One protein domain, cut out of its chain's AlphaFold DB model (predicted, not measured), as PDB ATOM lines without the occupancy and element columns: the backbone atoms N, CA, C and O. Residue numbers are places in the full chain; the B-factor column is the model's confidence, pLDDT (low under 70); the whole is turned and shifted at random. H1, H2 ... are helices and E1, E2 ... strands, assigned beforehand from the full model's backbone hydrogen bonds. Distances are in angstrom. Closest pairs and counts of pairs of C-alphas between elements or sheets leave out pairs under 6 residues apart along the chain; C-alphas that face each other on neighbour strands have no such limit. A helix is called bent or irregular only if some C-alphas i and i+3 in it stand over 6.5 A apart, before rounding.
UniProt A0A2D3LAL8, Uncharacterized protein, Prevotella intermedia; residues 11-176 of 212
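This is residues 11 to 176 of the 212 residues of an uncharacterized protein of Prevotella intermedia (UniProt A0A2D3LAL8). A long bundle of helices runs lengthwise, with H1 and H5 on opposite sides and the bent helix H2 and H3 between them; a two-stranded hairpin, E1 and E2, extends beyond one end. Short H4 follows H3 at that end, between H1 and H5. The printed part has 166 residues, with five named helices and two named strands in the order H1, H2, H3, H4, E1, E2, H5; the sheet E1 - E2 is antiparallel, and the class is mostly helix. The whole is loose, with a radius of gyration of the C-alphas of 21.5 A, and is a rod spanning 81 by 29 by 20 A.

The bundle consists of helices or arms H1, residues 11 to 46, H2a, residues 54 to 64, H2b, residues 67 to 80, H3, residues 82 to 104, and H5, residues 142 to 172. H2a and H2b are arms of H2, assigned as one helix by its hydrogen bonds but bent: C-alphas 64 and 67 are 7.1 A apart. H1 and H2a form a helical hairpin; H1 touches H2a with residues 36 to 43 alone, the closest C-alphas being those of Glu 36 and Val 63, 5.7 A apart. H1 touches H3, the same way at a shallow tilt of 22 degrees, closest at the C-alphas of Thr 18 and Thr 86, 4.4 A. H5 touches H2b with residues 159 to 171 alone, closest at the C-alphas of Val 74 and Ala 167, 4.3 A. H5 touches H3, opposite ways at a shallow tilt of 3 degrees, closest at the C-alphas of Met 99 and Ile 159, 6.2 A. H1 and H5 are apart. H4, residues 107 to 114, touches H1 with the closest C-alphas, Val 46 and Val 114, 5.4 A apart. Strands E1, residues 118 to 124, and E2, residues 130 to 136, form a hairpin at 150 degrees, with N 121 and O 133 within hydrogen-bond range at 2.9 A. Every O i to N i+4 pair is within hydrogen-bond range in H1, H2a, H2b, H4 and H5, and 16 of 19 are in H3.

H1 begins at C-alpha 11, (21.313, 36.610, -50.471), and is 52.4 A long. H2a is 15.2 A long and H2b 20.0 A. H3, 31.1 A long, has a kink of 40 degrees near residue 89. H4 is 10.3 A long, and E1 and E2 are each 18.5 A. H5, 44.5 A long, ends at C-alpha 172, (44.185, 41.374, -45.266).

The C-alphas farthest apart, Arg 11 and Gly 128, are 81.1 A apart. The printed part has no cut, and no link is long. The mean pLDDT of the printed part is 76.1; 57 residues are under 70, among them residues 11 to 19, 80 to 90, 115 to 126 and 132 to 143.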
ATOM      1  N   ARG A  11      20.643  35.361 -50.882       62.06
ATOM      2  CA  ARG A  11      21.313  36.610 -50.471       62.06
ATOM      3  C   ARG A  11      20.750  37.158 -49.162       62.06
ATOM      4  O   ARG A  11      21.527  37.506 -48.284       62.06
ATOM      5  N   GLU A  12      19.432  37.163 -49.010       68.62
ATOM      6  CA  GLU A  12      18.748  37.620 -47.795       68.62
ATOM      7  C   GLU A  12      19.141  36.782 -46.567       68.62
ATOM      8  O   GLU A  12      19.558  37.320 -45.544       68.62
ATOM      9  N   LYS A  13      19.126  35.444 -46.679       68.06
ATOM     10  CA  LYS A  13      19.580  34.551 -45.594       68.06
ATOM     11  C   LYS A  13      21.033  34.796 -45.200       68.06
ATOM     12  O   LYS A  13      21.377  34.705 -44.024       68.06
ATOM     13  N   THR A  14      21.888  35.060 -46.177       61.38
ATOM     14  CA  THR A  14      23.296  35.372 -45.945       61.38
ATOM     15  C   THR A  14      23.463  36.714 -45.237       61.38
ATOM     16  O   THR A  14      24.162  36.757 -44.231       61.38
ATOM     17  N   GLN A  15      22.779  37.767 -45.692       62.59
ATOM     18  CA  GLN A  15      22.807  39.089 -45.056       62.59
ATOM     19  C   GLN A  15      22.308  39.038 -43.607       62.59
ATOM     20  O   GLN A  15      22.932  39.616 -42.724       62.59
ATOM     21  N   ASN A  16      21.253  38.270 -43.324       67.31
ATOM     22  CA  ASN A  16      20.758  38.102 -41.953       67.31
ATOM     23  C   ASN A  16      21.794  37.440 -41.031       67.31
ATOM     24  O   ASN A  16      21.915  37.817 -39.867       67.31
ATOM     25  N   LYS A  17      22.579  36.482 -41.544       66.19
ATOM     26  CA  LYS A  17      23.701  35.896 -40.793       66.19
ATOM     27  C   LYS A  17      24.824  36.910 -40.567       66.19
ATOM     28  O   LYS A  17      25.390  36.917 -39.479       66.19
ATOM     29  N   THR A  18      25.111  37.769 -41.551       64.31
ATOM     30  CA  THR A  18      26.064  38.886 -41.413       64.31
ATOM     31  C   THR A  18      25.668  39.796 -40.265       64.31
ATOM     32  O   THR A  18      26.447  39.977 -39.338       64.31
ATOM     33  N   ILE A  19      24.424  40.274 -40.282       67.50
ATOM     34  CA  ILE A  19      23.887  41.196 -39.278       67.50
ATOM     35  C   ILE A  19      23.914  40.561 -37.881       67.50
ATOM     36  O   ILE A  19      24.297  41.210 -36.910       67.50
ATOM     37  N   ALA A  20      23.558  39.278 -37.763       70.75
ATOM     38  CA  ALA A  20      23.610  38.569 -36.486       70.75
ATOM     39  C   ALA A  20      25.043  38.470 -35.929       70.75
ATOM     40  O   ALA A  20      25.259  38.658 -34.731       70.75
ATOM     41  N   ALA A  21      26.026  38.202 -36.793       68.81
ATOM     42  CA  ALA A  21      27.425  38.098 -36.395       68.81
ATOM     43  C   ALA A  21      28.039  39.475 -36.058       68.81
ATOM     44  O   ALA A  21      28.735  39.607 -35.051       68.81
ATOM     45  N   GLU A  22      27.709  40.521 -36.823       72.25
ATOM     46  CA  GLU A  22      28.046  41.917 -36.496       72.25
ATOM     47  C   GLU A  22      27.445  42.349 -35.146       72.25
ATOM     48  O   GLU A  22      28.107  43.020 -34.347       72.25
ATOM     49  N   GLY A  23      26.212  41.922 -34.856       78.81
ATOM     50  CA  GLY A  23      25.558  42.132 -33.566       78.81
ATOM     51  C   GLY A  23      26.314  41.462 -32.416       78.81
ATOM     52  O   GLY A  23      26.585  42.106 -31.404       78.81
ATOM     53  N   ALA A  24      26.729  40.205 -32.587       78.44
ATOM     54  CA  ALA A  24      27.512  39.483 -31.583       78.44
ATOM     55  C   ALA A  24      28.872  40.147 -31.301       78.44
ATOM     56  O   ALA A  24      29.277  40.250 -30.144       78.44
ATOM     57  N   ILE A  25      29.552  40.651 -32.335       81.44
ATOM     58  CA  ILE A  25      30.802  41.410 -32.173       81.44
ATOM     59  C   ILE A  25      30.569  42.709 -31.436       81.44
ATOM     60  O   ILE A  25      31.320  43.028 -30.521       81.44
ATOM     61  N   THR A  26      29.526  43.445 -31.807       84.62
ATOM     62  CA  THR A  26      29.183  44.690 -31.119       84.62
ATOM     63  C   THR A  26      28.965  44.419 -29.630       84.62
ATOM     64  O   THR A  26      29.547  45.098 -28.794       84.62
ATOM     65  N   MET A  27      28.252  43.341 -29.287       85.75
ATOM     66  CA  MET A  27      28.088  42.918 -27.894       85.75
ATOM     67  C   MET A  27      29.410  42.539 -27.206       85.75
ATOM     68  O   MET A  27      29.552  42.767 -26.005       85.75
ATOM     69  N   ALA A  28      30.356  41.920 -27.917       84.94
ATOM     70  CA  ALA A  28      31.672  41.583 -27.371       84.94
ATOM     71  C   ALA A  28      32.510  42.843 -27.100       84.94
ATOM     72  O   ALA A  28      33.061  42.983 -26.010       84.94
ATOM     73  N   LEU A  29      32.527  43.792 -28.037       88.06
ATOM     74  CA  LEU A  29      33.189  45.089 -27.874       88.06
ATOM     75  C   LEU A  29      32.563  45.904 -26.732       88.06
ATOM     76  O   LEU A  29      33.283  46.437 -25.895       88.06
ATOM     77  N   ASP A  30      31.232  45.911 -26.610       89.44
ATOM     78  CA  ASP A  30      30.537  46.560 -25.489       89.44
ATOM     79  C   ASP A  30      30.924  45.949 -24.133       89.44
ATOM     80  O   ASP A  30      30.955  46.635 -23.108       89.44
ATOM     81  N   ARG A  31      31.218  44.643 -24.087       88.44
ATOM     82  CA  ARG A  31      31.733  43.998 -22.871       88.44
ATOM     83  C   ARG A  31      33.157  44.442 -22.571       88.44
ATOM     84  O   ARG A  31      33.429  44.716 -21.406       88.44
ATOM     85  N   MET A  32      34.025  44.542 -23.577       89.81
ATOM     86  CA  MET A  32      35.378  45.074 -23.395       89.81
ATOM     87  C   MET A  32      35.340  46.510 -22.874       89.81
ATOM     88  O   MET A  32      35.990  46.781 -21.871       89.81
ATOM     89  N   HIS A  33      34.487  47.379 -23.426       92.38
ATOM     90  CA  HIS A  33      34.292  48.740 -22.911       92.38
ATOM     91  C   HIS A  33      33.894  48.771 -21.427       92.38
ATOM     92  O   HIS A  33      34.457  49.525 -20.640       92.38
ATOM     93  N   LYS A  34      32.995  47.882 -20.985       90.19
ATOM     94  CA  LYS A  34      32.657  47.773 -19.551       90.19
ATOM     95  C   LYS A  34      33.845  47.346 -18.689       90.19
ATOM     96  O   LYS A  34      33.901  47.694 -17.510       90.19
ATOM     97  N   VAL A  35      34.750  46.537 -19.238       89.75
ATOM     98  CA  VAL A  35      35.979  46.136 -18.547       89.75
ATOM     99  C   VAL A  35      36.960  47.308 -18.497       89.75
ATOM    100  O   VAL A  35      37.514  47.563 -17.429       89.75
ATOM    101  N   GLU A  36      37.116  48.063 -19.587       91.50
ATOM    102  CA  GLU A  36      37.905  49.303 -19.628       91.50
ATOM    103  C   GLU A  36      37.451  50.292 -18.555       91.50
ATOM    104  O   GLU A  36      38.273  50.737 -17.756       91.50
ATOM    105  N   ASP A  37      36.146  50.555 -18.457       89.31
ATOM    106  CA  ASP A  37      35.575  51.462 -17.457       89.31
ATOM    107  C   ASP A  37      35.915  51.032 -16.027       89.31
ATOM    108  O   ASP A  37      36.273  51.856 -15.180       89.31
ATOM    109  N   LYS A  38      35.849  49.726 -15.737       87.94
ATOM    110  CA  LYS A  38      36.244  49.205 -14.423       87.94
ATOM    111  C   LYS A  38      37.735  49.369 -14.177       87.94
ATOM    112  O   LYS A  38      38.116  49.773 -13.081       87.94
ATOM    113  N   ILE A  39      38.573  49.077 -15.171       86.56
ATOM    114  CA  ILE A  39      40.025  49.247 -15.068       86.56
ATOM    115  C   ILE A  39      40.372  50.721 -14.813       86.56
ATOM    116  O   ILE A  39      41.141  51.008 -13.894       86.56
ATOM    117  N   LEU A  40      39.750  51.656 -15.540       87.06
ATOM    118  CA  LEU A  40      39.893  53.097 -15.315       87.06
ATOM    119  C   LEU A  40      39.404  53.503 -13.924       87.06
ATOM    120  O   LEU A  40      40.075  54.279 -13.246       87.06
ATOM    121  N   GLY A  41      38.288  52.937 -13.462       82.81
ATOM    122  CA  GLY A  41      37.780  53.136 -12.107       82.81
ATOM    123  C   GLY A  41      38.785  52.705 -11.039       82.81
ATOM    124  O   GLY A  41      39.051  53.456 -10.100       82.81
ATOM    125  N   TYR A  42      39.407  51.532 -11.184       81.69
ATOM    126  CA  TYR A  42      40.487  51.120 -10.288       81.69
ATOM    127  C   TYR A  42      41.677  52.083 -10.378       81.69
ATOM    128  O   TYR A  42      42.123  52.583  -9.350       81.69
ATOM    129  N   MET A  43      42.146  52.424 -11.582       78.12
ATOM    130  CA  MET A  43      43.297  53.320 -11.784       78.12
ATOM    131  C   MET A  43      43.082  54.736 -11.230       78.12
ATOM    132  O   MET A  43      44.003  55.310 -10.648       78.12
ATOM    133  N   ALA A  44      41.873  55.290 -11.332       77.06
ATOM    134  CA  ALA A  44      41.527  56.577 -10.730       77.06
ATOM    135  C   ALA A  44      41.614  56.527  -9.193       77.06
ATOM    136  O   ALA A  44      42.076  57.468  -8.555       77.06
ATOM    137  N   ASN A  45      41.264  55.389  -8.586       75.12
ATOM    138  CA  ASN A  45      41.372  55.178  -7.139       75.12
ATOM    139  C   ASN A  45      42.811  54.896  -6.657       75.12
ATOM    140  O   ASN A  45      43.100  55.021  -5.466       75.12
ATOM    141  N   VAL A  46      43.727  54.545  -7.567       70.06
ATOM    142  CA  VAL A  46      45.173  54.371  -7.314       70.06
ATOM    143  C   VAL A  46      45.902  55.732  -7.236       70.06
ATOM    144  O   VAL A  46      46.999  55.833  -6.678       70.06
ATOM    145  N   GLN A  47      45.273  56.812  -7.717       53.22
ATOM    146  CA  GLN A  47      45.858  58.143  -7.940       53.22
ATOM    147  C   GLN A  47      46.268  58.906  -6.661       53.22
ATOM    148  O   GLN A  47      46.895  59.953  -6.760       53.22
ATOM    149  N   GLY A  48      45.993  58.391  -5.459       56.78
ATOM    150  CA  GLY A  48      46.511  58.947  -4.198       56.78
ATOM    151  C   GLY A  48      47.860  58.367  -3.745       56.78
ATOM    152  O   GLY A  48      48.644  59.064  -3.111       56.78
ATOM    153  N   ALA A  49      48.166  57.109  -4.088       53.41
ATOM    154  CA  ALA A  49      49.324  56.380  -3.547       53.41
ATOM    155  C   ALA A  49      50.479  56.187  -4.554       53.41
ATOM    156  O   ALA A  49      51.541  55.691  -4.175       53.41
ATOM    157  N   PHE A  50      50.276  56.554  -5.829       58.22
ATOM    158  CA  PHE A  50      51.146  56.144  -6.944       58.22
ATOM    159  C   PHE A  50      51.318  57.182  -8.064       58.22
ATOM    160  O   PHE A  50      51.660  56.813  -9.187       58.22
ATOM    161  N   GLN A  51      51.102  58.475  -7.788       52.84
ATOM    162  CA  GLN A  51      51.047  59.557  -8.794       52.84
ATOM    163  C   GLN A  51      52.222  59.627  -9.794       52.84
ATOM    164  O   GLN A  51      52.083  60.235 -10.858       52.84
ATOM    165  N   ASN A  52      53.348  58.969  -9.506       53.28
ATOM    166  CA  ASN A  52      54.572  59.016 -10.306       53.28
ATOM    167  C   ASN A  52      54.988  57.698 -10.980       53.28
ATOM    168  O   ASN A  52      56.043  57.664 -11.612       53.28
ATOM    169  N   LEU A  53      54.198  56.621 -10.916       68.50
ATOM    170  CA  LEU A  53      54.529  55.411 -11.680       68.50
ATOM    171  C   LEU A  53      54.138  55.582 -13.152       68.50
ATOM    172  O   LEU A  53      52.956  55.601 -13.495       68.50
ATOM    173  N   TYR A  54      55.150  55.655 -14.026       79.88
ATOM    174  CA  TYR A  54      55.000  55.634 -15.489       79.88
ATOM    175  C   TYR A  54      54.050  54.522 -15.956       79.88
ATOM    176  O   TYR A  54      53.194  54.754 -16.804       79.88
ATOM    177  N   GLN A  55      54.131  53.349 -15.324       82.00
ATOM    178  CA  GLN A  55      53.291  52.191 -15.621       82.00
ATOM    179  C   GLN A  55      51.789  52.484 -15.470       82.00
ATOM    180  O   GLN A  55      51.012  52.140 -16.350       82.00
ATOM    181  N   ILE A  56      51.362  53.181 -14.412       79.19
ATOM    182  CA  ILE A  56      49.939  53.508 -14.212       79.19
ATOM    183  C   ILE A  56      49.454  54.513 -15.261       79.19
ATOM    184  O   ILE A  56      48.349  54.373 -15.782       79.19
ATOM    185  N   LYS A  57      50.289  55.498 -15.619       83.12
ATOM    186  CA  LYS A  57      49.968  56.453 -16.692       83.12
ATOM    187  C   LYS A  57      49.845  55.748 -18.045       83.12
ATOM    188  O   LYS A  57      48.872  55.986 -18.752       83.12
ATOM    189  N   ARG A  58      50.781  54.850 -18.370       88.31
ATOM    190  CA  ARG A  58      50.768  54.063 -19.610       88.31
ATOM    191  C   ARG A  58      49.558  53.136 -19.682       88.31
ATOM    192  O   ARG A  58      48.869  53.114 -20.693       88.31
ATOM    193  N   ALA A  59      49.264  52.421 -18.598       87.12
ATOM    194  CA  ALA A  59      48.094  51.556 -18.508       87.12
ATOM    195  C   ALA A  59      46.785  52.344 -18.685       87.12
ATOM    196  O   ALA A  59      45.897  51.908 -19.414       87.12
ATOM    197  N   GLY A  60      46.692  53.535 -18.082       86.56
ATOM    198  CA  GLY A  60      45.555  54.435 -18.266       86.56
ATOM    199  C   GLY A  60      45.419  54.942 -19.703       86.56
ATOM    200  O   GLY A  60      44.314  54.977 -20.231       86.56
ATOM    201  N   GLU A  61      46.523  55.297 -20.364       88.94
ATOM    202  CA  GLU A  61      46.519  55.713 -21.772       88.94
ATOM    203  C   GLU A  61      46.078  54.586 -22.714       88.94
ATOM    204  O   GLU A  61      45.243  54.813 -23.593       88.94
ATOM    205  N   LEU A  62      46.582  53.368 -22.492       91.19
ATOM    206  CA  LEU A  62      46.187  52.183 -23.252       91.19
ATOM    207  C   LEU A  62      44.675  51.965 -23.168       91.19
ATOM    208  O   LEU A  62      44.009  51.881 -24.195       91.19
ATOM    209  N   VAL A  63      44.132  51.935 -21.951       90.31
ATOM    210  CA  VAL A  63      42.714  51.630 -21.703       90.31
ATOM    211  C   VAL A  63      41.795  52.774 -22.129       90.31
ATOM    212  O   VAL A  63      40.710  52.526 -22.636       90.31
ATOM    213  N   ALA A  64      42.205  54.031 -21.953       89.56
ATOM    214  CA  ALA A  64      41.355  55.176 -22.277       89.56
ATOM    215  C   ALA A  64      41.361  55.550 -23.767       89.56
ATOM    216  O   ALA A  64      40.443  56.233 -24.222       89.56
ATOM    217  N   LYS A  65      42.410  55.189 -24.522       93.12
ATOM    218  CA  LYS A  65      42.591  55.656 -25.906       93.12
ATOM    219  C   LYS A  65      42.928  54.547 -26.891       93.12
ATOM    220  O   LYS A  65      42.222  54.404 -27.887       93.12
ATOM    221  N   GLU A  66      44.007  53.804 -26.655       92.62
ATOM    222  CA  GLU A  66      44.541  52.881 -27.666       92.62
ATOM    223  C   GLU A  66      43.639  51.654 -27.869       92.62
ATOM    224  O   GLU A  66      43.254  51.368 -29.004       92.62
ATOM    225  N   ILE A  67      43.221  50.992 -26.785       92.56
ATOM    226  CA  ILE A  67      42.327  49.825 -26.828       92.56
ATOM    227  C   ILE A  67      40.959  50.213 -27.437       92.56
ATOM    228  O   ILE A  67      40.563  49.565 -28.413       92.56
ATOM    229  N   PRO A  68      40.293  51.320 -27.036       92.06
ATOM    230  CA  PRO A  68      39.074  51.792 -27.702       92.06
ATOM    231  C   PRO A  68      39.258  52.100 -29.190       92.06
ATOM    232  O   PRO A  68      38.384  51.814 -30.015       92.06
ATOM    233  N   SER A  69      40.393  52.693 -29.567       93.38
ATOM    234  CA  SER A  69      40.700  52.984 -30.969       93.38
ATOM    235  C   SER A  69      40.854  51.696 -31.783       93.38
ATOM    236  O   SER A  69      40.234  51.553 -32.840       93.38
ATOM    237  N   ASN A  70      41.599  50.719 -31.266       91.88
ATOM    238  CA  ASN A  70      41.821  49.447 -31.945       91.88
ATOM    239  C   ASN A  70      40.565  48.568 -31.994       91.88
ATOM    240  O   ASN A  70      40.302  47.943 -33.019       91.88
ATOM    241  N   MET A  71      39.709  48.606 -30.974       89.25
ATOM    242  CA  MET A  71      38.378  47.991 -31.023       89.25
ATOM    243  C   MET A  71      37.503  48.566 -32.145       89.25
ATOM    244  O   MET A  71      36.847  47.820 -32.876       89.25
ATOM    245  N   ASN A  72      37.536  49.885 -32.347       89.69
ATOM    246  CA  ASN A  72      36.849  50.517 -33.474       89.69
ATOM    247  C   ASN A  72      37.442  50.095 -34.827       89.69
ATOM    248  O   ASN A  72      36.694  49.920 -35.794       89.69
ATOM    249  N   ASN A  73      38.758  49.879 -34.899       89.12
ATOM    250  CA  ASN A  73      39.410  49.350 -36.099       89.12
ATOM    251  C   ASN A  73      38.940  47.922 -36.413       89.12
ATOM    252  O   ASN A  73      38.603  47.650 -37.566       89.12
ATOM    253  N   VAL A  74      38.823  47.046 -35.405       85.62
ATOM    254  CA  VAL A  74      38.249  45.693 -35.556       85.62
ATOM    255  C   VAL A  74      36.804  45.779 -36.051       85.62
ATOM    256  O   VAL A  74      36.452  45.147 -37.046       85.62
ATOM    257  N   ARG A  75      35.972  46.620 -35.422       84.50
ATOM    258  CA  ARG A  75      34.572  46.820 -35.830       84.50
ATOM    259  C   ARG A  75      34.456  47.253 -37.290       84.50
ATOM    260  O   ARG A  75      33.646  46.712 -38.041       84.50
ATOM    261  N   ARG A  76      35.278  48.219 -37.708       83.75
ATOM    262  CA  ARG A  76      35.304  48.710 -39.089       83.75
ATOM    263  C   ARG A  76      35.794  47.632 -40.058       83.75
ATOM    264  O   ARG A  76      35.202  47.480 -41.122       83.75
ATOM    265  N   ALA A  77      36.832  46.881 -39.695       79.88
ATOM    266  CA  ALA A  77      37.375  45.799 -40.513       79.88
ATOM    267  C   ALA A  77      36.320  44.720 -40.812       79.88
ATOM    268  O   ALA A  77      36.170  44.303 -41.959       79.88
ATOM    269  N   VAL A  78      35.536  44.334 -39.802       76.12
ATOM    270  CA  VAL A  78      34.447  43.355 -39.942       76.12
ATOM    271  C   VAL A  78      33.361  43.868 -40.888       76.12
ATOM    272  O   VAL A  78      32.934  43.139 -41.782       76.12
ATOM    273  N   HIS A  79      32.963  45.134 -40.734       72.00
ATOM    274  CA  HIS A  79      31.903  45.738 -41.540       72.00
ATOM    275  C   HIS A  79      32.283  45.875 -43.026       72.00
ATOM    276  O   HIS A  79      31.466  45.650 -43.917       72.00
ATOM    277  N   VAL A  80      33.547  46.201 -43.315       67.62
ATOM    278  CA  VAL A  80      34.049  46.361 -44.693       67.62
ATOM    279  C   VAL A  80      34.162  45.015 -45.432       67.62
ATOM    280  O   VAL A  80      34.092  44.981 -46.659       67.62
ATOM    281  N   GLY A  81      34.279  43.888 -44.717       61.12
ATOM    282  CA  GLY A  81      34.532  42.563 -45.301       61.12
ATOM    283  C   GLY A  81      33.346  41.859 -45.990       61.12
ATOM    284  O   GLY A  81      33.533  40.790 -46.577       61.12
ATOM    285  N   GLY A  82      32.110  42.366 -45.929       63.91
ATOM    286  CA  GLY A  82      30.950  41.742 -46.600       63.91
ATOM    287  C   GLY A  82      30.690  40.269 -46.199       63.91
ATOM    288  O   GLY A  82      30.614  39.945 -45.016       63.91
ATOM    289  N   PHE A  83      30.558  39.340 -47.169       52.88
ATOM    290  CA  PHE A  83      30.384  37.891 -46.889       52.88
ATOM    291  C   PHE A  83      31.564  37.308 -46.095       52.88
ATOM    292  O   PHE A  83      31.363  36.473 -45.214       52.88
ATOM    293  N   GLN A  84      32.786  37.777 -46.369       57.84
ATOM    294  CA  GLN A  84      33.971  37.419 -45.585       57.84
ATOM    295  C   GLN A  84      33.854  37.986 -44.168       57.84
ATOM    296  O   GLN A  84      34.219  37.306 -43.223       57.84
ATOM    297  N   GLY A  85      33.240  39.160 -44.001       57.25
ATOM    298  CA  GLY A  85      32.961  39.783 -42.704       57.25
ATOM    299  C   GLY A  85      32.042  38.958 -41.799       57.25
ATOM    300  O   GLY A  85      32.293  38.869 -40.608       57.25
ATOM    301  N   THR A  86      31.043  38.254 -42.350       59.31
ATOM    302  CA  THR A  86      30.181  37.332 -41.561       59.31
ATOM    303  C   THR A  86      30.962  36.153 -41.013       59.31
ATOM    304  O   THR A  86      30.714  35.672 -39.911       59.31
ATOM    305  N   PHE A  87      31.876  35.664 -41.841       61.06
ATOM    306  CA  PHE A  87      32.706  34.530 -41.523       61.06
ATOM    307  C   PHE A  87      33.757  34.935 -40.477       61.06
ATOM    308  O   PHE A  87      33.899  34.319 -39.427       61.06
ATOM    309  N   LEU A  88      34.470  36.025 -40.740       65.00
ATOM    310  CA  LEU A  88      35.471  36.591 -39.844       65.00
ATOM    311  C   LEU A  88      34.859  37.038 -38.521       65.00
ATOM    312  O   LEU A  88      35.560  37.074 -37.517       65.00
ATOM    313  N   ALA A  89      33.554  37.315 -38.496       67.88
ATOM    314  CA  ALA A  89      32.885  37.749 -37.293       67.88
ATOM    315  C   ALA A  89      32.832  36.681 -36.185       67.88
ATOM    316  O   ALA A  89      32.868  37.025 -35.005       67.88
ATOM    317  N   THR A  90      32.784  35.388 -36.524       68.12
ATOM    318  CA  THR A  90      32.825  34.326 -35.503       68.12
ATOM    319  C   THR A  90      34.215  34.187 -34.889       68.12
ATOM    320  O   THR A  90      34.322  34.124 -33.668       68.12
ATOM    321  N   VAL A  91      35.266  34.213 -35.716       73.38
ATOM    322  CA  VAL A  91      36.672  34.160 -35.269       73.38
ATOM    323  C   VAL A  91      37.036  35.414 -34.474       73.38
ATOM    324  O   VAL A  91      37.569  35.332 -33.374       73.38
ATOM    325  N   ALA A  92      36.674  36.593 -34.979       79.38
ATOM    326  CA  ALA A  92      36.879  37.841 -34.257       79.38
ATOM    327  C   ALA A  92      36.082  37.870 -32.945       79.38
ATOM    328  O   ALA A  92      36.576  38.362 -31.939       79.38
ATOM    329  N   GLY A  93      34.878  37.292 -32.917       82.06
ATOM    330  CA  GLY A  93      34.082  37.163 -31.699       82.06
ATOM    331  C   GLY A  93      34.755  36.315 -30.615       82.06
ATOM    332  O   GLY A  93      34.716  36.703 -29.446       82.06
ATOM    333  N   SER A  94      35.385  35.188 -30.973       82.56
ATOM    334  CA  SER A  94      36.146  34.378 -30.010       82.56
ATOM    335  C   SER A  94      37.382  35.113 -29.507       82.56
ATOM    336  O   SER A  94      37.568  35.190 -28.297       82.56
ATOM    337  N   GLU A  95      38.148  35.736 -30.402       85.50
ATOM    338  CA  GLU A  95      39.352  36.489 -30.031       85.50
ATOM    339  C   GLU A  95      39.019  37.668 -29.106       85.50
ATOM    340  O   GLU A  95      39.629  37.836 -28.053       85.50
ATOM    341  N   LEU A  96      37.980  38.449 -29.423       87.75
ATOM    342  CA  LEU A  96      37.518  39.547 -28.564       87.75
ATOM    343  C   LEU A  96      37.053  39.052 -27.190       87.75
ATOM    344  O   LEU A  96      37.306  39.695 -26.170       87.75
ATOM    345  N   ARG A  97      36.375  37.901 -27.130       87.38
ATOM    346  CA  ARG A  97      35.963  37.293 -25.859       87.38
ATOM    347  C   ARG A  97      37.176  36.862 -25.035       87.38
ATOM    348  O   ARG A  97      37.187  37.098 -23.829       87.38
ATOM    349  N   ASP A  98      38.174  36.261 -25.665       89.00
ATOM    350  CA  ASP A  98      39.379  35.790 -24.989       89.00
ATOM    351  C   ASP A  98      40.215  36.978 -24.476       89.00
ATOM    352  O   ASP A  98      40.592  36.996 -23.302       89.00
ATOM    353  N   MET A  99      40.335  38.055 -25.262       90.62
ATOM    354  CA  MET A  99      40.899  39.337 -24.810       90.62
ATOM    355  C   MET A  99      40.100  39.955 -23.652       90.62
ATOM    356  O   MET A  99      40.682  40.449 -22.688       90.62
ATOM    357  N   THR A 100      38.763  39.886 -23.684       88.62
ATOM    358  CA  THR A 100      37.906  40.347 -22.573       88.62
ATOM    359  C   THR A 100      38.200  39.573 -21.284       88.62
ATOM    360  O   THR A 100      38.248  40.159 -20.197       88.62
ATOM    361  N   MET A 101      38.384  38.252 -21.382       86.12
ATOM    362  CA  MET A 101      38.741  37.408 -20.239       86.12
ATOM    363  C   MET A 101      40.133  37.758 -19.712       86.12
ATOM    364  O   MET A 101      40.310  37.863 -18.498       86.12
ATOM    365  N   GLU A 102      41.095  38.024 -20.598       88.06
ATOM    366  CA  GLU A 102      42.422  38.479 -20.196       88.06
ATOM    367  C   GLU A 102      42.370  39.842 -19.487       88.06
ATOM    368  O   GLU A 102      42.950  39.981 -18.409       88.06
ATOM    369  N   MET A 103      41.612  40.816 -20.001       85.50
ATOM    370  CA  MET A 103      41.418  42.106 -19.325       85.50
ATOM    371  C   MET A 103      40.750  41.932 -17.957       85.50
ATOM    372  O   MET A 103      41.157  42.547 -16.975       85.50
ATOM    373  N   THR A 104      39.753  41.050 -17.859       84.12
ATOM    374  CA  THR A 104      39.053  40.748 -16.599       84.12
ATOM    375  C   THR A 104      39.978  40.091 -15.573       84.12
ATOM    376  O   THR A 104      39.856  40.346 -14.374       84.12
ATOM    377  N   SER A 105      40.953  39.294 -16.023       87.00
ATOM    378  CA  SER A 105      41.961  38.686 -15.146       87.00
ATOM    379  C   SER A 105      42.853  39.711 -14.433       87.00
ATOM    380  O   SER A 105      43.527  39.364 -13.465       87.00
ATOM    381  N   LEU A 106      42.832  40.979 -14.865       84.12
ATOM    382  CA  LEU A 106      43.546  42.075 -14.214       84.12
ATOM    383  C   LEU A 106      42.845  42.592 -12.954       84.12
ATOM    384  O   LEU A 106      43.483  43.281 -12.161       84.12
ATOM    385  N   TYR A 107      41.564  42.276 -12.728       84.94
ATOM    386  CA  TYR A 107      40.827  42.812 -11.579       84.94
ATOM    387  C   TYR A 107      41.460  42.496 -10.223       84.94
ATOM    388  O   TYR A 107      41.615  43.441  -9.458       84.94
ATOM    389  N   PRO A 108      41.899  41.260  -9.908       80.75
ATOM    390  CA  PRO A 108      42.526  40.981  -8.615       80.75
ATOM    391  C   PRO A 108      43.813  41.789  -8.400       80.75
ATOM    392  O   PRO A 108      44.078  42.267  -7.302       80.75
ATOM    393  N   PHE A 109      44.597  41.996  -9.461       81.44
ATOM    394  CA  PHE A 109      45.818  42.804  -9.428       81.44
ATOM    395  C   PHE A 109      45.513  44.285  -9.174       81.44
ATOM    396  O   PHE A 109      46.136  44.928  -8.330       81.44
ATOM    397  N   LEU A 110      44.519  44.826  -9.876       80.44
ATOM    398  CA  LEU A 110      44.062  46.204  -9.705       80.44
ATOM    399  C   LEU A 110      43.411  46.424  -8.335       80.44
ATOM    400  O   LEU A 110      43.637  47.452  -7.696       80.44
ATOM    401  N   GLU A 111      42.652  45.445  -7.849       79.25
ATOM    402  CA  GLU A 111      42.070  45.450  -6.516       79.25
ATOM    403  C   GLU A 111      43.161  45.449  -5.446       79.25
ATOM    404  O   GLU A 111      43.052  46.227  -4.510       79.25
ATOM    405  N   GLN A 112      44.250  44.691  -5.593       73.62
ATOM    406  CA  GLN A 112      45.394  44.763  -4.671       73.62
ATOM    407  C   GLN A 112      46.078  46.138  -4.679       73.62
ATOM    408  O   GLN A 112      46.482  46.642  -3.630       73.62
ATOM    409  N   LEU A 113      46.182  46.790  -5.844       73.94
ATOM    410  CA  LEU A 113      46.729  48.150  -5.934       73.94
ATOM    411  C   LEU A 113      45.839  49.182  -5.227       73.94
ATOM    412  O   LEU A 113      46.354  50.125  -4.621       73.94
ATOM    413  N   VAL A 114      44.515  49.011  -5.300       71.00
ATOM    414  CA  VAL A 114      43.531  49.919  -4.691       71.00
ATOM    415  C   VAL A 114      43.262  49.592  -3.225       71.00
ATOM    416  O   VAL A 114      43.008  50.503  -2.441       71.00
ATOM    417  N   THR A 115      43.262  48.325  -2.836       62.97
ATOM    418  CA  THR A 115      42.747  47.830  -1.554       62.97
ATOM    419  C   THR A 115      43.918  47.496  -0.679       62.97
ATOM    420  O   THR A 115      44.442  46.392  -0.617       62.97
ATOM    421  N   SER A 116      44.390  48.538  -0.045       54.66
ATOM    422  CA  SER A 116      45.672  48.521   0.583       54.66
ATOM    423  C   SER A 116      45.446  49.207   1.925       54.66
ATOM    424  O   SER A 116      44.920  50.325   1.947       54.66
ATOM    425  N   GLY A 117      45.664  48.437   2.994       52.44
ATOM    426  CA  GLY A 117      45.026  48.552   4.311       52.44
ATOM    427  C   GLY A 117      44.847  49.954   4.898       52.44
ATOM    428  O   GLY A 117      45.630  50.864   4.680       52.44
ATOM    429  N   SER A 118      43.795  50.138   5.694       48.66
ATOM    430  CA  SER A 118      43.573  51.380   6.440       48.66
ATOM    431  C   SER A 118      44.086  51.259   7.872       48.66
ATOM    432  O   SER A 118      43.725  50.293   8.544       48.66
ATOM    433  N   TYR A 119      44.825  52.249   8.375       45.00
ATOM    434  CA  TYR A 119      44.972  52.445   9.821       45.00
ATOM    435  C   TYR A 119      44.195  53.682  10.264       45.00
ATOM    436  O   TYR A 119      44.108  54.683   9.549       45.00
ATOM    437  N   ASN A 120      43.606  53.595  11.452       48.72
ATOM    438  CA  ASN A 120      42.944  54.728  12.079       48.72
ATOM    439  C   ASN A 120      44.017  55.576  12.768       48.72
ATOM    440  O   ASN A 120      44.733  55.076  13.635       48.72
ATOM    441  N   THR A 121      44.131  56.847  12.399       55.62
ATOM    442  CA  THR A 121      44.852  57.840  13.202       55.62
ATOM    443  C   THR A 121      43.860  58.629  14.023       55.62
ATOM    444  O   THR A 121      42.871  59.125  13.485       55.62
ATOM    445  N   LYS A 122      44.163  58.786  15.308       59.38
ATOM    446  CA  LYS A 122      43.490  59.756  16.164       59.38
ATOM    447  C   LYS A 122      44.133  61.116  15.907       59.38
ATOM    448  O   LYS A 122      45.275  61.328  16.305       59.38
ATOM    449  N   GLU A 123      43.442  61.985  15.182       64.44
ATOM    450  CA  GLU A 123      43.808  63.401  15.073       64.44
ATOM    451  C   GLU A 123      42.992  64.201  16.100       64.44
ATOM    452  O   GLU A 123      41.927  63.758  16.533       64.44
ATOM    453  N   PHE A 124      43.496  65.362  16.513       52.94
ATOM    454  CA  PHE A 124      42.759  66.300  17.360       52.94
ATOM    455  C   PHE A 124      42.233  67.440  16.482       52.94
ATOM    456  O   PHE A 124      42.996  67.989  15.684       52.94
ATOM    457  N   ASP A 125      40.948  67.790  16.597       65.56
ATOM    458  CA  ASP A 125      40.421  69.004  15.960       65.56
ATOM    459  C   ASP A 125      40.981  70.273  16.643       65.56
ATOM    460  O   ASP A 125      41.610  70.213  17.703       65.56
ATOM    461  N   ALA A 126      40.734  71.446  16.053       61.44
ATOM    462  CA  ALA A 126      41.149  72.735  16.620       61.44
ATOM    463  C   ALA A 126      40.520  73.054  17.999       61.44
ATOM    464  O   ALA A 126      40.962  73.980  18.674       61.44
ATOM    465  N   ASN A 127      39.524  72.273  18.422       70.88
ATOM    466  CA  ASN A 127      38.801  72.358  19.687       70.88
ATOM    467  C   ASN A 127      39.193  71.227  20.671       70.88
ATOM    468  O   ASN A 127      38.595  71.120  21.740       70.88
ATOM    469  N   GLY A 128      40.192  70.394  20.342       62.78
ATOM    470  CA  GLY A 128      40.712  69.321  21.196       62.78
ATOM    471  C   GLY A 128      39.934  67.999  21.165       62.78
ATOM    472  O   GLY A 128      40.225  67.116  21.974       62.78
ATOM    473  N   ASN A 129      38.976  67.815  20.252       72.62
ATOM    474  CA  ASN A 129      38.217  66.563  20.145       72.62
ATOM    475  C   ASN A 129      38.976  65.501  19.340       72.62
ATOM    476  O   ASN A 129      39.560  65.805  18.300       72.62
ATOM    477  N   ILE A 130      38.928  64.242  19.791       61.00
ATOM    478  CA  ILE A 130      39.527  63.103  19.081       61.00
ATOM    479  C   ILE A 130      38.658  62.765  17.867       61.00
ATOM    480  O   ILE A 130      37.513  62.340  18.019       61.00
ATOM    481  N   ILE A 131      39.220  62.914  16.670       70.25
ATOM    482  CA  ILE A 131      38.601  62.513  15.407       70.25
ATOM    483  C   ILE A 131      39.308  61.259  14.889       70.25
ATOM    484  O   ILE A 131      40.518  61.264  14.651       70.25
ATOM    485  N   ASP A 132      38.551  60.178  14.692       61.25
ATOM    486  CA  ASP A 132      39.059  58.967  14.048       61.25
ATOM    487  C   ASP A 132      39.154  59.191  12.533       61.25
ATOM    488  O   ASP A 132      38.152  59.180  11.812       61.25
ATOM    489  N   LYS A 133      40.372  59.380  12.023       59.34
ATOM    490  CA  LYS A 133      40.638  59.536  10.591       59.34
ATOM    491  C   LYS A 133      41.169  58.232  10.012       59.34
ATOM    492  O   LYS A 133      42.201  57.715  10.440       59.34
ATOM    493  N   LYS A 134      40.459  57.687   9.024       55.16
ATOM    494  CA  LYS A 134      40.886  56.495   8.278       55.16
ATOM    495  C   LYS A 134      41.922  56.887   7.228       55.16
ATOM    496  O   LYS A 134      41.563  57.444   6.194       55.16
ATOM    497  N   ASN A 135      43.187  56.546   7.458       54.47
ATOM    498  CA  ASN A 135      44.245  56.698   6.462       54.47
ATOM    499  C   ASN A 135      44.413  55.387   5.697       54.47
ATOM    500  O   ASN A 135      44.796  54.366   6.263       54.47
ATOM    501  N   LYS A 136      44.097  55.414   4.402       51.19
ATOM    502  CA  LYS A 136      44.263  54.282   3.488       51.19
ATOM    503  C   LYS A 136      45.724  54.231   3.039       51.19
ATOM    504  O   LYS A 136      46.178  55.139   2.351       51.19
ATOM    505  N   VAL A 137      46.461  53.197   3.430       53.19
ATOM    506  CA  VAL A 137      47.879  53.032   3.092       53.19
ATOM    507  C   VAL A 137      48.147  51.739   2.381       53.19
ATOM    508  O   VAL A 137      47.670  50.675   2.756       53.19
ATOM    509  N   ASN A 138      48.981  51.818   1.351       57.72
ATOM    510  CA  ASN A 138      49.258  50.638   0.576       57.72
ATOM    511  C   ASN A 138      50.265  49.687   1.249       57.72
ATOM    512  O   ASN A 138      51.442  50.006   1.366       57.72
ATOM    513  N   LEU A 139      49.763  48.544   1.741       60.22
ATOM    514  CA  LEU A 139      50.540  47.520   2.454       60.22
ATOM    515  C   LEU A 139      51.469  46.723   1.532       60.22
ATOM    516  O   LEU A 139      52.307  45.980   2.029       60.22
ATOM    517  N   LEU A 140      51.335  46.874   0.213       65.06
ATOM    518  CA  LEU A 140      52.265  46.276  -0.730       65.06
ATOM    519  C   LEU A 140      53.621  46.965  -0.612       65.06
ATOM    520  O   LEU A 140      53.713  48.202  -0.607       65.06
ATOM    521  N   ASN A 141      54.673  46.156  -0.602       67.50
ATOM    522  CA  ASN A 141      56.034  46.639  -0.734       67.50
ATOM    523  C   ASN A 141      56.222  47.313  -2.111       67.50
ATOM    524  O   ASN A 141      55.544  46.988  -3.087       67.50
ATOM    525  N   SER A 142      57.167  48.249  -2.214       68.06
ATOM    526  CA  SER A 142      57.509  48.950  -3.461       68.06
ATOM    527  C   SER A 142      57.768  47.980  -4.625       68.06
ATOM    528  O   SER A 142      57.283  48.195  -5.736       68.06
ATOM    529  N   ALA A 143      58.449  46.860  -4.355       66.50
ATOM    530  CA  ALA A 143      58.723  45.823  -5.348       66.50
ATOM    531  C   ALA A 143      57.453  45.102  -5.836       66.50
ATOM    532  O   ALA A 143      57.282  44.903  -7.037       66.50
ATOM    533  N   GLU A 144      56.534  44.757  -4.930       71.56
ATOM    534  CA  GLU A 144      55.269  44.089  -5.271       71.56
ATOM    535  C   GLU A 144      54.374  45.012  -6.098       71.56
ATOM    536  O   GLU A 144      53.808  44.605  -7.108       71.56
ATOM    537  N   ARG A 145      54.321  46.295  -5.730       74.69
ATOM    538  CA  ARG A 145      53.606  47.324  -6.492       74.69
ATOM    539  C   ARG A 145      54.150  47.463  -7.904       74.69
ATOM    540  O   ARG A 145      53.372  47.538  -8.849       74.69
ATOM    541  N   TYR A 146      55.472  47.503  -8.047       77.69
ATOM    542  CA  TYR A 146      56.117  47.596  -9.351       77.69
ATOM    543  C   TYR A 146      55.852  46.348 -10.199       77.69
ATOM    544  O   TYR A 146      55.517  46.465 -11.375       77.69
ATOM    545  N   TYR A 147      55.932  45.158  -9.600       80.56
ATOM    546  CA  TYR A 147      55.614  43.900 -10.271       80.56
ATOM    547  C   TYR A 147      54.164  43.863 -10.769       80.56
ATOM    548  O   TYR A 147      53.911  43.534 -11.931       80.56
ATOM    549  N   ILE A 148      53.210  44.249  -9.918       82.31
ATOM    550  CA  ILE A 148      51.789  44.282 -10.271       82.31
ATOM    551  C   ILE A 148      51.535  45.312 -11.378       82.31
ATOM    552  O   ILE A 148      50.911  44.985 -12.387       82.31
ATOM    553  N   CYS A 149      52.062  46.530 -11.243       82.81
ATOM    554  CA  CYS A 149      51.935  47.574 -12.260       82.81
ATOM    555  C   CYS A 149      52.546  47.154 -13.604       82.81
ATOM    556  O   CYS A 149      51.931  47.378 -14.646       82.81
ATOM    557  N   ASN A 150      53.715  46.508 -13.598       85.88
ATOM    558  CA  ASN A 150      54.334  45.988 -14.814       85.88
ATOM    559  C   ASN A 150      53.469  44.902 -15.459       85.88
ATOM    560  O   ASN A 150      53.225  44.942 -16.657       85.88
ATOM    561  N   THR A 151      52.951  43.971 -14.655       85.62
ATOM    562  CA  THR A 151      52.072  42.893 -15.127       85.62
ATOM    563  C   THR A 151      50.813  43.452 -15.791       85.62
ATOM    564  O   THR A 151      50.431  43.000 -16.869       85.62
ATOM    565  N   VAL A 152      50.190  44.461 -15.173       88.00
ATOM    566  CA  VAL A 152      49.014  45.147 -15.724       88.00
ATOM    567  C   VAL A 152      49.350  45.822 -17.054       88.00
ATOM    568  O   VAL A 152      48.642  45.595 -18.030       88.00
ATOM    569  N   VAL A 153      50.433  46.607 -17.121       90.50
ATOM    570  CA  VAL A 153      50.853  47.277 -18.365       90.50
ATOM    571  C   VAL A 153      51.139  46.267 -19.463       90.50
ATOM    572  O   VAL A 153      50.551  46.373 -20.531       90.50
ATOM    573  N   SER A 154      51.979  45.265 -19.203       90.69
ATOM    574  CA  SER A 154      52.370  44.285 -20.217       90.69
ATOM    575  C   SER A 154      51.166  43.528 -20.778       90.69
ATOM    576  O   SER A 154      51.077  43.321 -21.983       90.69
ATOM    577  N   LYS A 155      50.199  43.154 -19.932       91.81
ATOM    578  CA  LYS A 155      48.961  42.515 -20.399       91.81
ATOM    579  C   LYS A 155      48.107  43.452 -21.247       91.81
ATOM    580  O   LYS A 155      47.608  43.037 -22.287       91.81
ATOM    581  N   LEU A 156      47.957  44.711 -20.840       92.19
ATOM    582  CA  LEU A 156      47.206  45.702 -21.616       92.19
ATOM    583  C   LEU A 156      47.876  46.023 -22.958       92.19
ATOM    584  O   LEU A 156      47.178  46.190 -23.953       92.19
ATOM    585  N   GLU A 157      49.208  46.065 -23.008       93.88
ATOM    586  CA  GLU A 157      49.965  46.220 -24.255       93.88
ATOM    587  C   GLU A 157      49.768  45.018 -25.177       93.88
ATOM    588  O   GLU A 157      49.460  45.210 -26.352       93.88
ATOM    589  N   ASN A 158      49.834  43.795 -24.640       93.88
ATOM    590  CA  ASN A 158      49.539  42.585 -25.406       93.88
ATOM    591  C   ASN A 158      48.122  42.623 -25.991       93.88
ATOM    592  O   ASN A 158      47.955  42.388 -27.182       93.88
ATOM    593  N   ILE A 159      47.110  42.979 -25.193       92.69
ATOM    594  CA  ILE A 159      45.717  43.104 -25.657       92.69
ATOM    595  C   ILE A 159      45.594  44.162 -26.758       92.69
ATOM    596  O   ILE A 159      44.947  43.928 -27.778       92.69
ATOM    597  N   ASN A 160      46.238  45.315 -26.583       94.31
ATOM    598  CA  ASN A 160      46.238  46.387 -27.573       94.31
ATOM    599  C   ASN A 160      46.860  45.937 -28.906       94.31
ATOM    600  O   ASN A 160      46.289  46.169 -29.973       94.31
ATOM    601  N   THR A 161      47.998  45.240 -28.853       93.25
ATOM    602  CA  THR A 161      48.641  44.654 -30.035       93.25
ATOM    603  C   THR A 161      47.778  43.561 -30.664       93.25
ATOM    604  O   THR A 161      47.630  43.552 -31.884       93.25
ATOM    605  N   SER A 162      47.151  42.690 -29.872       92.31
ATOM    606  CA  SER A 162      46.240  41.652 -30.368       92.31
ATOM    607  C   SER A 162      45.030  42.239 -31.093       92.31
ATOM    608  O   SER A 162      44.678  41.759 -32.165       92.31
ATOM    609  N   LEU A 163      44.427  43.318 -30.581       91.06
ATOM    610  CA  LEU A 163      43.342  44.025 -31.275       91.06
ATOM    611  C   LEU A 163      43.803  44.638 -32.599       91.06
ATOM    612  O   LEU A 163      43.098  44.546 -33.606       91.06
ATOM    613  N   TYR A 164      44.983  45.263 -32.604       90.56
ATOM    614  CA  TYR A 164      45.572  45.821 -33.817       90.56
ATOM    615  C   TYR A 164      45.812  44.734 -34.875       90.56
ATOM    616  O   TYR A 164      45.396  44.886 -36.027       90.56
ATOM    617  N   LEU A 165      46.430  43.618 -34.476       87.44
ATOM    618  CA  LEU A 165      46.682  42.477 -35.352       87.44
ATOM    619  C   LEU A 165      45.378  41.859 -35.847       87.44
ATOM    620  O   LEU A 165      45.253  41.626 -37.040       87.44
ATOM    621  N   LEU A 166      44.379  41.681 -34.981       85.88
ATOM    622  CA  LEU A 166      43.070  41.156 -35.366       85.88
ATOM    623  C   LEU A 166      42.402  42.036 -36.432       85.88
ATOM    624  O   LEU A 166      41.904  41.525 -37.434       85.88
ATOM    625  N   ALA A 167      42.419  43.361 -36.260       85.62
ATOM    626  CA  ALA A 167      41.887  44.282 -37.263       85.62
ATOM    627  C   ALA A 167      42.623  44.139 -38.604       85.62
ATOM    628  O   ALA A 167      41.990  44.109 -39.663       85.62
ATOM    629  N   TRP A 168      43.950  44.019 -38.559       84.00
ATOM    630  CA  TRP A 168      44.779  43.847 -39.746       84.00
ATOM    631  C   TRP A 168      44.571  42.486 -40.430       84.00
ATOM    632  O   TRP A 168      44.442  42.427 -41.656       84.00
ATOM    633  N   GLU A 169      44.468  41.396 -39.667       79.75
ATOM    634  CA  GLU A 169      44.181  40.051 -40.173       79.75
ATOM    635  C   GLU A 169      42.833  40.009 -40.893       79.75
ATOM    636  O   GLU A 169      42.741  39.475 -41.998       79.75
ATOM    637  N   ILE A 170      41.800  40.635 -40.325       77.75
ATOM    638  CA  ILE A 170      40.468  40.715 -40.939       77.75
ATOM    639  C   ILE A 170      40.519  41.494 -42.261       77.75
ATOM    640  O   ILE A 170      39.876  41.098 -43.232       77.75
ATOM    641  N   GLN A 171      41.293  42.582 -42.325       76.56
ATOM    642  CA  GLN A 171      41.422  43.403 -43.534       76.56
ATOM    643  C   GLN A 171      42.213  42.719 -44.651       76.56
ATOM    644  O   GLN A 171      41.929  42.931 -45.829       76.56
ATOM    645  N   THR A 172      43.231  41.936 -44.299       75.06
ATOM    646  CA  THR A 172      44.185  41.374 -45.266       75.06
ATOM    647  C   THR A 172      43.930  39.906 -45.604       75.06
ATOM    648  O   THR A 172      44.538  39.382 -46.544       75.06
ATOM    649  N   MET A 173      43.015  39.235 -44.894       71.56
ATOM    650  CA  MET A 173      42.726  37.820 -45.104       71.56
ATOM    651  C   MET A 173      42.235  37.518 -46.520       71.56
ATOM    652  O   MET A 173      41.223  38.036 -47.004       71.56
ATOM    653  N   ARG A 174      42.923  36.581 -47.178       66.12
ATOM    654  CA  ARG A 174      42.503  36.050 -48.475       66.12
ATOM    655  C   ARG A 174      41.469  34.944 -48.275       66.12
ATOM    656  O   ARG A 174      41.573  34.128 -47.364       66.12
ATOM    657  N   TRP A 175      40.526  34.840 -49.210       63.47
ATOM    658  CA  TRP A 175      39.485  33.799 -49.241       63.47
ATOM    659  C   TRP A 175      40.004  32.361 -49.086       63.47
ATOM    660  O   TRP A 175      39.360  31.529 -48.453       63.47
ATOM    661  N   ARG A 176      41.174  32.059 -49.657       64.31
ATOM    662  CA  ARG A 176      41.807  30.738 -49.556       64.31
ATOM    663  C   ARG A 176      42.246  30.414 -48.126       64.31
ATOM    664  O   ARG A 176      42.059  29.288 -47.677       64.31
TER     665      ARG A 176